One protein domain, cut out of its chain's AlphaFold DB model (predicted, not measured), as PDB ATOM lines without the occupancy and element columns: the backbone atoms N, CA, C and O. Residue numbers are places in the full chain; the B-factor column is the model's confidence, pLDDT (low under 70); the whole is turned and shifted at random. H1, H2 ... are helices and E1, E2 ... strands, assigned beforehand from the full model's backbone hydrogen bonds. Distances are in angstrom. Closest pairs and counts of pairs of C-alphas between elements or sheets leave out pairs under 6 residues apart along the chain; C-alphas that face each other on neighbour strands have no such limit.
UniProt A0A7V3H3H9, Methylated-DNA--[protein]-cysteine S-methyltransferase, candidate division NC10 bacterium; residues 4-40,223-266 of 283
ATOM      1  N   ALA A   4      91.183  -8.763 143.212       79.12
ATOM      2  CA  ALA A   4      92.011  -9.660 142.402       79.12
ATOM      3  C   ALA A   4      93.191 -10.232 143.211       79.12
ATOM      4  O   ALA A   4      93.371 -11.442 143.266       79.12
ATOM      5  N   GLU A   5      93.900  -9.361 143.923       83.44
ATOM      6  CA  GLU A   5      95.060  -9.686 144.758       83.44
ATOM      7  C   GLU A   5      94.683 -10.577 145.955       83.44
ATOM      8  O   GLU A   5      95.389 -11.519 146.303       83.44
ATOM      9  N   VAL A   6      93.517 -10.327 146.559       84.38
ATOM     10  CA  VAL A   6      92.962 -11.169 147.634       84.38
ATOM     11  C   VAL A   6      92.741 -12.595 147.131       84.38
ATOM     12  O   VAL A   6      93.098 -13.553 147.808       84.38
ATOM     13  N   ARG A   7      92.143 -12.743 145.946       80.81
ATOM     14  CA  ARG A   7      91.825 -14.055 145.373       80.81
ATOM     15  C   ARG A   7      93.069 -14.825 144.967       80.81
ATOM     16  O   ARG A   7      93.101 -16.030 145.160       80.81
ATOM     17  N   GLU A   8      94.073 -14.145 144.430       79.38
ATOM     18  CA  GLU A   8      95.361 -14.756 144.110       79.38
ATOM     19  C   GLU A   8      96.033 -15.319 145.370       79.38
ATOM     20  O   GLU A   8      96.375 -16.499 145.408       79.38
ATOM     21  N   ARG A   9      96.084 -14.531 146.452       82.81
ATOM     22  CA  ARG A   9      96.604 -14.986 147.754       82.81
ATOM     23  C   ARG A   9      95.822 -16.168 148.324       82.81
ATOM     24  O   ARG A   9      96.419 -17.125 148.801       82.81
ATOM     25  N   LEU A  10      94.493 -16.120 148.246       76.44
ATOM     26  CA  LEU A  10      93.616 -17.198 148.717       76.44
ATOM     27  C   LEU A  10      93.762 -18.505 147.924       76.44
ATOM     28  O   LEU A  10      93.472 -19.567 148.465       76.44
ATOM     29  N   ARG A  11      94.184 -18.448 146.654       72.12
ATOM     30  CA  ARG A  11      94.489 -19.654 145.864       72.12
ATOM     31  C   ARG A  11      95.791 -20.319 146.304       72.12
ATOM     32  O   ARG A  11      95.912 -21.529 146.159       72.12
ATOM     33  N   ALA A  12      96.753 -19.537 146.790       72.50
ATOM     34  CA  ALA A  12      98.066 -20.036 147.180       72.50
ATOM     35  C   ALA A  12      98.074 -20.586 148.613       72.50
ATOM     36  O   ALA A  12      98.656 -21.638 148.868       72.50
ATOM     37  N   GLU A  13      97.432 -19.885 149.553       76.00
ATOM     38  CA  GLU A  13      97.600 -20.143 150.984       76.00
ATOM     39  C   GLU A  13      96.319 -19.886 151.793       76.00
ATOM     40  O   GLU A  13      95.360 -19.250 151.344       76.00
ATOM     41  N   LYS A  14      96.307 -20.369 153.044       77.50
ATOM     42  CA  LYS A  14      95.228 -20.070 153.993       77.50
ATOM     43  C   LYS A  14      95.149 -18.554 154.252       77.50
ATOM     44  O   LYS A  14      96.177 -17.884 154.310       77.50
ATOM     45  N   PRO A  15      93.946 -17.995 154.480       81.06
ATOM     46  CA  PRO A  15      93.774 -16.564 154.691       81.06
ATOM     47  C   PRO A  15      94.505 -16.091 155.949       81.06
ATOM     48  O   PRO A  15      94.098 -16.426 157.067       81.06
ATOM     49  N   GLY A  16      95.543 -15.277 155.747       85.12
ATOM     50  CA  GLY A  16      96.162 -14.449 156.783       85.12
ATOM     51  C   GLY A  16      95.283 -13.258 157.183       85.12
ATOM     52  O   GLY A  16      94.205 -13.042 156.628       85.12
ATOM     53  N   GLU A  17      95.754 -12.466 158.141       85.06
ATOM     54  CA  GLU A  17      94.993 -11.385 158.784       85.06
ATOM     55  C   GLU A  17      94.433 -10.349 157.796       85.06
ATOM     56  O   GLU A  17      93.223 -10.129 157.746       85.06
ATOM     57  N   ALA A  18      95.275  -9.805 156.910       83.12
ATOM     58  CA  ALA A  18      94.853  -8.833 155.895       83.12
ATOM     59  C   ALA A  18      93.795  -9.395 154.923       83.12
ATOM     60  O   ALA A  18      92.892  -8.687 154.469       83.12
ATOM     61  N   THR A  19      93.883 -10.690 154.616       87.44
ATOM     62  CA  THR A  19      92.924 -11.386 153.756       87.44
ATOM     63  C   THR A  19      91.593 -11.586 154.481       87.44
ATOM     64  O   THR A  19      90.543 -11.365 153.879       87.44
ATOM     65  N   ARG A  20      91.613 -11.940 155.775       87.75
ATOM     66  CA  ARG A  20      90.403 -12.066 156.608       87.75
ATOM     67  C   ARG A  20      89.666 -10.736 156.740       87.75
ATOM     68  O   ARG A  20      88.479 -10.691 156.425       87.75
ATOM     69  N   ALA A  21      90.383  -9.655 157.046       87.69
ATOM     70  CA  ALA A  21      89.812  -8.309 157.111       87.69
ATOM     71  C   ALA A  21      89.137  -7.904 155.784       87.69
ATOM     72  O   ALA A  21      88.043  -7.338 155.762       87.69
ATOM     73  N   HIS A  22      89.729  -8.262 154.638       90.44
ATOM     74  CA  HIS A  22      89.081  -8.025 153.347       90.44
ATOM     75  C   HIS A  22      87.808  -8.866 153.152       90.44
ATOM     76  O   HIS A  22      86.822  -8.363 152.611       90.44
ATOM     77  N   LEU A  23      87.797 -10.139 153.563       89.62
ATOM     78  CA  LEU A  23      86.608 -10.997 153.461       89.62
ATOM     79  C   LEU A  23      85.443 -10.462 154.317       89.62
ATOM     80  O   LEU A  23      84.281 -10.540 153.897       89.62
ATOM     81  N   GLU A  24      85.741  -9.856 155.464       89.25
ATOM     82  CA  GLU A  24      84.772  -9.164 156.326       89.25
ATOM     83  C   GLU A  24      84.210  -7.885 155.685       89.25
ATOM     84  O   GLU A  24      83.018  -7.610 155.814       89.25
ATOM     85  N   GLY A  25      85.013  -7.159 154.905       89.19
ATOM     86  CA  GLY A  25      84.566  -5.956 154.188       89.19
ATOM     87  C   GLY A  25      83.960  -6.202 152.798       89.19
ATOM     88  O   GLY A  25      83.267  -5.337 152.267       89.19
ATOM     89  N   CYS A  26      84.201  -7.362 152.175       88.19
ATOM     90  CA  CYS A  26      83.842  -7.611 150.776       88.19
ATOM     91  C   CYS A  26      82.955  -8.861 150.593       88.19
ATOM     92  O   CYS A  26      83.471  -9.979 150.473       88.19
ATOM     93  N   PRO A  27      81.621  -8.701 150.451       85.31
ATOM     94  CA  PRO A  27      80.693  -9.818 150.236       85.31
ATOM     95  C   PRO A  27      81.020 -10.665 148.998       85.31
ATOM     96  O   PRO A  27      80.837 -11.881 149.002       85.31
ATOM     97  N   ARG A  28      81.550 -10.038 147.939       85.00
ATOM     98  CA  ARG A  28      81.958 -10.718 146.699       85.00
ATOM     99  C   ARG A  28      83.118 -11.686 146.936       85.00
ATOM    100  O   ARG A  28      83.068 -12.821 146.465       85.00
ATOM    101  N   CYS A  29      84.161 -11.247 147.641       85.31
ATOM    102  CA  CYS A  29      85.308 -12.095 147.966       85.31
ATOM    103  C   CYS A  29      84.939 -13.154 149.005       85.31
ATOM    104  O   CYS A  29      85.386 -14.288 148.878       85.31
ATOM    105  N   ARG A  30      84.051 -12.828 149.952       88.25
ATOM    106  CA  ARG A  30      83.510 -13.787 150.922       88.25
ATOM    107  C   ARG A  30      82.773 -14.944 150.260       88.25
ATOM    108  O   ARG A  30      83.088 -16.090 150.542       88.25
ATOM    109  N   ARG A  31      81.834 -14.655 149.352       87.12
ATOM    110  CA  ARG A  31      81.101 -15.689 148.599       87.12
ATOM    111  C   ARG A  31      82.020 -16.515 147.710       87.12
ATOM    112  O   ARG A  31      81.851 -17.723 147.618       87.12
ATOM    113  N   TRP A  32      82.982 -15.860 147.059       82.62
ATOM    114  CA  TRP A  32      83.980 -16.557 146.254       82.62
ATOM    115  C   TRP A  32      84.790 -17.531 147.113       82.62
ATOM    116  O   TRP A  32      84.870 -18.707 146.781       82.62
ATOM    117  N   TRP A  33      85.292 -17.076 148.261       84.81
ATOM    118  CA  TRP A  33      86.043 -17.925 149.178       84.81
ATOM    119  C   TRP A  33      85.196 -19.062 149.751       84.81
ATOM    120  O   TRP A  33      85.650 -20.199 149.786       84.81
ATOM    121  N   ALA A  34      83.944 -18.791 150.127       83.81
ATOM    122  CA  ALA A  34      83.016 -19.824 150.573       83.81
ATOM    123  C   ALA A  34      82.789 -20.901 149.494       83.81
ATOM    124  O   ALA A  34      82.794 -22.084 149.808       83.81
ATOM    125  N   ALA A  35      82.656 -20.514 148.221       76.69
ATOM    126  CA  ALA A  35      82.507 -21.467 147.119       76.69
ATOM    127  C   ALA A  35      83.770 -22.318 146.875       76.69
ATOM    128  O   ALA A  35      83.667 -23.517 146.610       76.69
ATOM    129  N   GLU A  36      84.961 -21.730 147.004       75.75
ATOM    130  CA  GLU A  36      86.230 -22.470 146.925       75.75
ATOM    131  C   GLU A  36      86.369 -23.476 148.078       75.75
ATOM    132  O   GLU A  36      86.799 -24.605 147.857       75.75
ATOM    133  N   GLN A  37      85.938 -23.112 149.292       77.38
ATOM    134  CA  GLN A  37      85.932 -24.017 150.448       77.38
ATOM    135  C   GLN A  37      84.972 -25.198 150.260       77.38
ATOM    136  O   GLN A  37      85.322 -26.328 150.590       77.38
ATOM    137  N   VAL A  38      83.790 -24.960 149.682       73.56
ATOM    138  CA  VAL A  38      82.807 -26.022 149.399       73.56
ATOM    139  C   VAL A  38      83.330 -27.028 148.361       73.56
ATOM    140  O   VAL A  38      83.024 -28.214 148.440       73.56
ATOM    141  N   SER A  39      84.160 -26.578 147.419       63.53
ATOM    142  CA  SER A  39      84.693 -27.399 146.318       63.53
ATOM    143  C   SER A  39      86.143 -27.857 146.501       63.53
ATOM    144  O   SER A  39      86.742 -28.387 145.564       63.53
ATOM    145  N   GLU A  40      86.740 -27.617 147.673       64.50
ATOM    146  CA  GLU A  40      88.171 -27.849 147.939       64.50
ATOM    147  C   GLU A  40      89.104 -27.311 146.829       64.50
ATOM    148  O   GLU A  40      90.111 -27.932 146.488       64.50
ATOM    149  N   PRO A 223      74.505 -27.429 133.886       79.25
ATOM    150  CA  PRO A 223      75.448 -27.025 134.923       79.25
ATOM    151  C   PRO A 223      75.051 -25.702 135.582       79.25
ATOM    152  O   PRO A 223      74.386 -24.857 134.973       79.25
ATOM    153  N   LEU A 224      75.484 -25.494 136.824       85.19
ATOM    154  CA  LEU A 224      75.146 -24.297 137.588       85.19
ATOM    155  C   LEU A 224      76.284 -23.282 137.579       85.19
ATOM    156  O   LEU A 224      77.454 -23.624 137.738       85.19
ATOM    157  N   VAL A 225      75.917 -22.010 137.434       85.75
ATOM    158  CA  VAL A 225      76.843 -20.881 137.412       85.75
ATOM    159  C   VAL A 225      76.351 -19.748 138.315       85.75
ATOM    160  O   VAL A 225      75.289 -19.159 138.122       85.75
ATOM    161  N   GLY A 226      77.129 -19.459 139.348       87.25
ATOM    162  CA  GLY A 226      77.006 -18.332 140.253       87.25
ATOM    163  C   GLY A 226      77.661 -17.059 139.729       87.25
ATOM    164  O   GLY A 226      78.742 -17.087 139.140       87.25
ATOM    165  N   ARG A 227      77.021 -15.925 140.017       89.50
ATOM    166  CA  ARG A 227      77.577 -14.575 139.872       89.50
ATOM    167  C   ARG A 227      77.944 -14.041 141.260       89.50
ATOM    168  O   ARG A 227      77.052 -13.739 142.054       89.50
ATOM    169  N   ALA A 228      79.236 -13.953 141.577       85.75
ATOM    170  CA  ALA A 228      79.716 -13.666 142.933       85.75
ATOM    171  C   ALA A 228      79.238 -12.300 143.461       85.75
ATOM    172  O   ALA A 228      78.840 -12.191 144.626       85.75
ATOM    173  N   SER A 229      79.215 -11.277 142.600       84.81
ATOM    174  CA  SER A 229      78.727  -9.933 142.940       84.81
ATOM    175  C   SER A 229      77.283  -9.937 143.448       84.81
ATOM    176  O   SER A 229      76.992  -9.370 144.501       84.81
ATOM    177  N   THR A 230      76.377 -10.630 142.756       88.56
ATOM    178  CA  THR A 230      74.946 -10.642 143.095       88.56
ATOM    179  C   THR A 230      74.557 -11.766 144.049       88.56
ATOM    180  O   THR A 230      73.497 -11.693 144.669       88.56
ATOM    181  N   GLY A 231      75.387 -12.806 144.173       89.94
ATOM    182  CA  GLY A 231      75.065 -13.999 144.956       89.94
ATOM    183  C   GLY A 231      73.923 -14.800 144.341       89.94
ATOM    184  O   GLY A 231      73.167 -15.447 145.058       89.94
ATOM    185  N   VAL A 232      73.742 -14.718 143.023       91.62
ATOM    186  CA  VAL A 232      72.722 -15.486 142.305       91.62
ATOM    187  C   VAL A 232      73.378 -16.657 141.601       91.62
ATOM    188  O   VAL A 232      74.354 -16.457 140.882       91.62
ATOM    189  N   VAL A 233      72.805 -17.849 141.759       90.94
ATOM    190  CA  VAL A 233      73.145 -19.030 140.960       90.94
ATOM    191  C   VAL A 233      72.088 -19.267 139.883       90.94
ATOM    192  O   VAL A 233      70.886 -19.277 140.155       90.94
ATOM    193  N   CYS A 234      72.545 -19.422 138.646       88.88
ATOM    194  CA  CYS A 234      71.750 -19.673 137.452       88.88
ATOM    195  C   CYS A 234      72.086 -21.052 136.873       88.88
ATOM    196  O   CYS A 234      73.141 -21.609 137.162       88.88
ATOM    197  N   ARG A 235      71.226 -21.564 135.990       85.06
ATOM    198  CA  ARG A 235      71.641 -22.585 135.022       85.06
ATOM    199  C   ARG A 235      72.541 -21.940 133.967       85.06
ATOM    200  O   ARG A 235      72.338 -20.772 133.615       85.06
ATOM    201  N   LEU A 236      73.508 -22.692 133.458       77.44
ATOM    202  CA  LEU A 236      74.287 -22.298 132.293       77.44
ATOM    203  C   LEU A 236      73.332 -22.095 131.102       77.44
ATOM    204  O   LEU A 236      72.468 -22.933 130.857       77.44
ATOM    205  N   GLY A 237      73.440 -20.954 130.415       74.00
ATOM    206  CA  GLY A 237      72.523 -20.574 129.329       74.00
ATOM    207  C   GLY A 237      71.234 -19.857 129.761       74.00
ATOM    208  O   GLY A 237      70.341 -19.692 128.945       74.00
ATOM    209  N   CYS A 238      71.107 -19.428 131.021       81.31
ATOM    210  CA  CYS A 238      69.984 -18.593 131.471       81.31
ATOM    211  C   CYS A 238      69.954 -17.217 130.775       81.31
ATOM    212  O   CYS A 238      70.960 -16.512 130.788       81.31
ATOM    213  N   ASP A 239      68.765 -16.765 130.354       77.56
ATOM    214  CA  ASP A 239      68.516 -15.465 129.686       77.56
ATOM    215  C   ASP A 239      68.606 -14.223 130.602       77.56
ATOM    216  O   ASP A 239      68.094 -13.149 130.289       77.56
ATOM    217  N   ARG A 240      69.225 -14.338 131.785       73.25
ATOM    218  CA  ARG A 240      69.416 -13.186 132.685       73.25
ATOM    219  C   ARG A 240      70.330 -12.162 131.981       73.25
ATOM    220  O   ARG A 240      71.293 -12.600 131.356       73.25
ATOM    221  N   PRO A 241      70.099 -10.836 132.094       53.75
ATOM    222  CA  PRO A 241      70.776  -9.854 131.247       53.75
ATOM    223  C   PRO A 241      72.303  -9.933 131.369       53.75
ATOM    224  O   PRO A 241      72.885  -9.625 132.412       53.75
ATOM    225  N   GLY A 242      72.919 -10.344 130.262       66.81
ATOM    226  CA  GLY A 242      74.346 -10.267 129.991       66.81
ATOM    227  C   GLY A 242      75.203 -11.430 130.521       66.81
ATOM    228  O   GLY A 242      74.918 -12.021 131.572       66.81
ATOM    229  N   PRO A 243      76.316 -11.734 129.828       72.44
ATOM    230  CA  PRO A 243      77.271 -12.743 130.270       72.44
ATOM    231  C   PRO A 243      77.823 -12.409 131.665       72.44
ATOM    232  O   PRO A 243      77.980 -11.249 132.052       72.44
ATOM    233  N   ILE A 244      78.098 -13.442 132.463       76.50
ATOM    234  CA  ILE A 244      78.788 -13.278 133.749       76.50
ATOM    235  C   ILE A 244      80.272 -13.040 133.437       76.50
ATOM    236  O   ILE A 244      80.867 -13.924 132.806       76.50
ATOM    237  N   PRO A 245      80.873 -11.906 133.857       79.88
ATOM    238  CA  PRO A 245      82.306 -11.675 133.693       79.88
ATOM    239  C   PRO A 245      83.100 -12.833 134.289       79.88
ATOM    240  O   PRO A 245      82.719 -13.354 135.335       79.88
ATOM    241  N   GLU A 246      84.201 -13.228 133.658       74.25
ATOM    242  CA  GLU A 246      84.991 -14.391 134.084       74.25
ATOM    243  C   GLU A 246      85.423 -14.291 135.555       74.25
ATOM    244  O   GLU A 246      85.140 -15.179 136.353       74.25
ATOM    245  N   GLY A 247      85.951 -13.135 135.965       73.38
ATOM    246  CA  GLY A 247      86.297 -12.861 137.362       73.38
ATOM    247  C   GLY A 247      85.097 -12.760 138.316       73.38
ATOM    248  O   GLY A 247      85.265 -12.440 139.490       73.38
ATOM    249  N   ASP A 248      83.866 -12.945 137.868       78.31
ATOM    250  CA  ASP A 248      82.674 -12.973 138.720       78.31
ATOM    251  C   ASP A 248      81.923 -14.305 138.645       78.31
ATOM    252  O   ASP A 248      80.913 -14.478 139.329       78.31
ATOM    253  N   ARG A 249      82.430 -15.239 137.839       82.75
ATOM    254  CA  ARG A 249      81.833 -16.539 137.576       82.75
ATOM    255  C   ARG A 249      82.338 -17.571 138.578       82.75
ATOM    256  O   ARG A 249      83.533 -17.676 138.830       82.75
ATOM    257  N   ILE A 250      81.412 -18.328 139.146       81.75
ATOM    258  CA  ILE A 250      81.673 -19.459 140.040       81.75
ATOM    259  C   ILE A 250      80.795 -20.593 139.534       81.75
ATOM    260  O   ILE A 250      79.626 -20.366 139.261       81.75
ATOM    261  N   HIS A 251      81.321 -21.792 139.363       82.94
ATOM    262  CA  HIS A 251      80.516 -22.935 138.938       82.94
ATOM    263  C   HIS A 251      80.109 -23.754 140.148       82.94
ATOM    264  O   HIS A 251      80.805 -23.746 141.144       82.94
ATOM    265  N   PHE A 252      78.978 -24.437 140.112       82.44
ATOM    266  CA  PHE A 252      78.587 -25.291 141.227       82.44
ATOM    267  C   PHE A 252      78.266 -26.677 140.713       82.44
ATOM    268  O   PHE A 252      77.582 -26.820 139.699       82.44
ATOM    269  N   ALA A 253      78.769 -27.681 141.429       78.31
ATOM    270  CA  ALA A 253      78.452 -29.072 141.161       78.31
ATOM    271  C   ALA A 253      76.955 -29.281 141.370       78.31
ATOM    272  O   ALA A 253      76.305 -29.884 140.521       78.31
ATOM    273  N   ARG A 254      76.419 -28.715 142.462       84.69
ATOM    274  CA  ARG A 254      75.023 -28.841 142.880       84.69
ATOM    275  C   ARG A 254      74.461 -27.530 143.403       84.69
ATOM    276  O   ARG A 254      75.178 -26.634 143.850       84.69
ATOM    277  N   LEU A 255      73.135 -27.436 143.435       86.44
ATOM    278  CA  LEU A 255      72.466 -26.262 143.992       86.44
ATOM    279  C   LEU A 255      72.663 -26.140 145.512       86.44
ATOM    280  O   LEU A 255      72.711 -25.025 146.032       86.44
ATOM    281  N   ALA A 256      72.783 -27.269 146.218       86.69
ATOM    282  CA  ALA A 256      73.050 -27.301 147.655       86.69
ATOM    283  C   ALA A 256      74.380 -26.608 148.000       86.69
ATOM    284  O   ALA A 256      74.422 -25.778 148.904       86.69
ATOM    285  N   ASP A 257      75.420 -26.858 147.203       86.12
ATOM    286  CA  ASP A 257      76.748 -26.256 147.356       86.12
ATOM    287  C   ASP A 257      76.695 -24.734 147.161       86.12
ATOM    288  O   ASP A 257      77.252 -23.963 147.943       86.12
ATOM    289  N   ALA A 258      75.934 -24.284 146.159       88.31
ATOM    290  CA  ALA A 258      75.696 -22.863 145.929       88.31
ATOM    291  C   ALA A 258      74.999 -22.203 147.129       88.31
ATOM    292  O   ALA A 258      75.410 -21.132 147.577       88.31
ATOM    293  N   ARG A 259      73.967 -22.853 147.678       90.38
ATOM    294  CA  ARG A 259      73.248 -22.365 148.866       90.38
ATOM    295  C   ARG A 259      74.159 -22.287 150.087       90.38
ATOM    296  O   ARG A 259      74.147 -21.261 150.762       90.38
ATOM    297  N   ALA A 260      74.978 -23.311 150.325       87.25
ATOM    298  CA  ALA A 260      75.960 -23.328 151.410       87.25
ATOM    299  C   ALA A 260      76.992 -22.191 151.273       87.25
ATOM    300  O   ALA A 260      77.361 -21.565 152.264       87.25
ATOM    301  N   ALA A 261      77.380 -21.841 150.042       86.56
ATOM    302  CA  ALA A 261      78.238 -20.691 149.749       86.56
ATOM    303  C   ALA A 261      77.509 -19.323 149.788       86.56
ATOM    304  O   ALA A 261      78.093 -18.290 149.443       86.56
ATOM    305  N   GLY A 262      76.230 -19.286 150.185       88.56
ATOM    306  CA  GLY A 262      75.433 -18.062 150.316       88.56
ATOM    307  C   GLY A 262      74.825 -17.547 149.008       88.56
ATOM    308  O   GLY A 262      74.507 -16.357 148.907       88.56
ATOM    309  N   PHE A 263      74.680 -18.405 147.993       91.62
ATOM    310  CA  PHE A 263      74.004 -18.071 146.741       91.62
ATOM    311  C   PHE A 263      72.519 -18.420 146.805       91.62
ATOM    312  O   PHE A 263      72.121 -19.505 147.226       91.62
ATOM    313  N   ARG A 264      71.683 -17.516 146.296       93.25
ATOM    314  CA  ARG A 264      70.247 -17.753 146.120       93.25
ATOM    315  C   ARG A 264      69.934 -18.227 144.695       93.25
ATOM    316  O   ARG A 264      70.538 -17.719 143.742       93.25
ATOM    317  N   PRO A 265      68.968 -19.143 144.509       92.19
ATOM    318  CA  PRO A 265      68.518 -19.551 143.182       92.19
ATOM    319  C   PRO A 265      68.017 -18.361 142.353       92.19
ATOM    320  O   PRO A 265      67.309 -17.486 142.855       92.19
ATOM    321  N   CYS A 266      68.354 -18.341 141.066       90.81
ATOM    322  CA  CYS A 266      67.785 -17.386 140.124       90.81
ATOM    323  C   CYS A 266      66.266 -17.581 140.011       90.81
ATOM    324  O   CYS A 266      65.794 -18.696 139.790       90.81
TER     325      CYS A 266
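Overview. This is residues 4 to 40 and 223 to 266 of the 283 residues of the protein "Methylated-DNA--[protein]-cysteine S-methyltransferase" of candidate division NC10 bacterium (UniProt A0A7V3H3H9). A small antiparallel sheet of three strands makes one end of an elongated body, with H3 and H4 covering one of its faces; H1 and H2 pack on H3 beyond it and make the other end. A long link, residues 236 to 248, loops from E2 round to E3, and after H4 the last residues fold back along E2. The printed part has 81 residues, with four named helices and three named strands in the order H1 H2 H3 E1 E2 E3 H4; the sheet order is E2 E1 E3, and the class is mixed, helices and strands. The whole is compact, with a radius of gyration of the C-alphas of 12.6 A and spans of 39 by 23 by 19 A.

Arrangement. In the sheet, E1, residues 224 to 227, is the inner strand between E2, residues 232 to 235, and E3, residues 249 to 252. E1 and E2 form a hairpin, antiparallel at 148 degrees, with N 225 and O 234 2.8 A apart. E1 and E3 are antiparallel at 145 degrees, with N 226 and O 250 2.7 A apart. Residues 232 to 233 of E2 also pair, parallel, with residues 264 to 265. H3, residues 27 to 38, and H4, residues 255 to 260, are on the same face of the sheet, two layers, helices on one face of a sheet. H3 is over E1 and E3; the C-alphas of Trp 32 and Ile 250, the closest of H3 and E3, are 7.2 A apart. H4 is over E1 at a height over the sheet of 9.2 A and runs along the strands, at 21 degrees to E1 on the local plane. H3 is the hub, touching three helices. Its residues 34 to 38 touch H4 at a steep tilt of 65 degrees, closest at the C-alphas of Val 38 and Asp 257, 6.4 A. Its residues 29 to 33 touch H1, residues 4 to 12, at a shallow tilt of 18 degrees, the same way, closest at the C-alphas of Arg 7 and Cys 29, 7.3 A. H2, residues 17 to 25, and H3 touch only at the corner, closest at the C-alphas of Leu 23 and Arg 30, 4.9 A. H1 and H2 touch at a steep tilt of 53 degrees, closest at the C-alphas of Val 6 and Thr 19, 6.1 A. H1 and H2 are apart from H4. In H1, H2, H3 and H4 every O i to N i+4 pair is within hydrogen-bond range.

Along the chain. E1 begins at C-alpha 224, (75.146, -24.297, 137.588). H3 is 16.4 A long, H1 12.9 A and H2 12.6 A. H1 begins at C-alpha 4, (92.011, -9.660, 142.402), and H4 ends at C-alpha 260, (75.960, -23.328, 151.410).

Size, cuts and confidence. The two C-alphas farthest apart, those of Glu 17 and Asp 239, are 39.6 A apart. Residues 41 to 222 are not printed, and C-alphas 40 and 223 are 18.2 A apart across the cut. The link from E2 to E3 is long. Mean pLDDT of the printed part is 82.4; residues 39 to 40 and 241 to 242 are under 70.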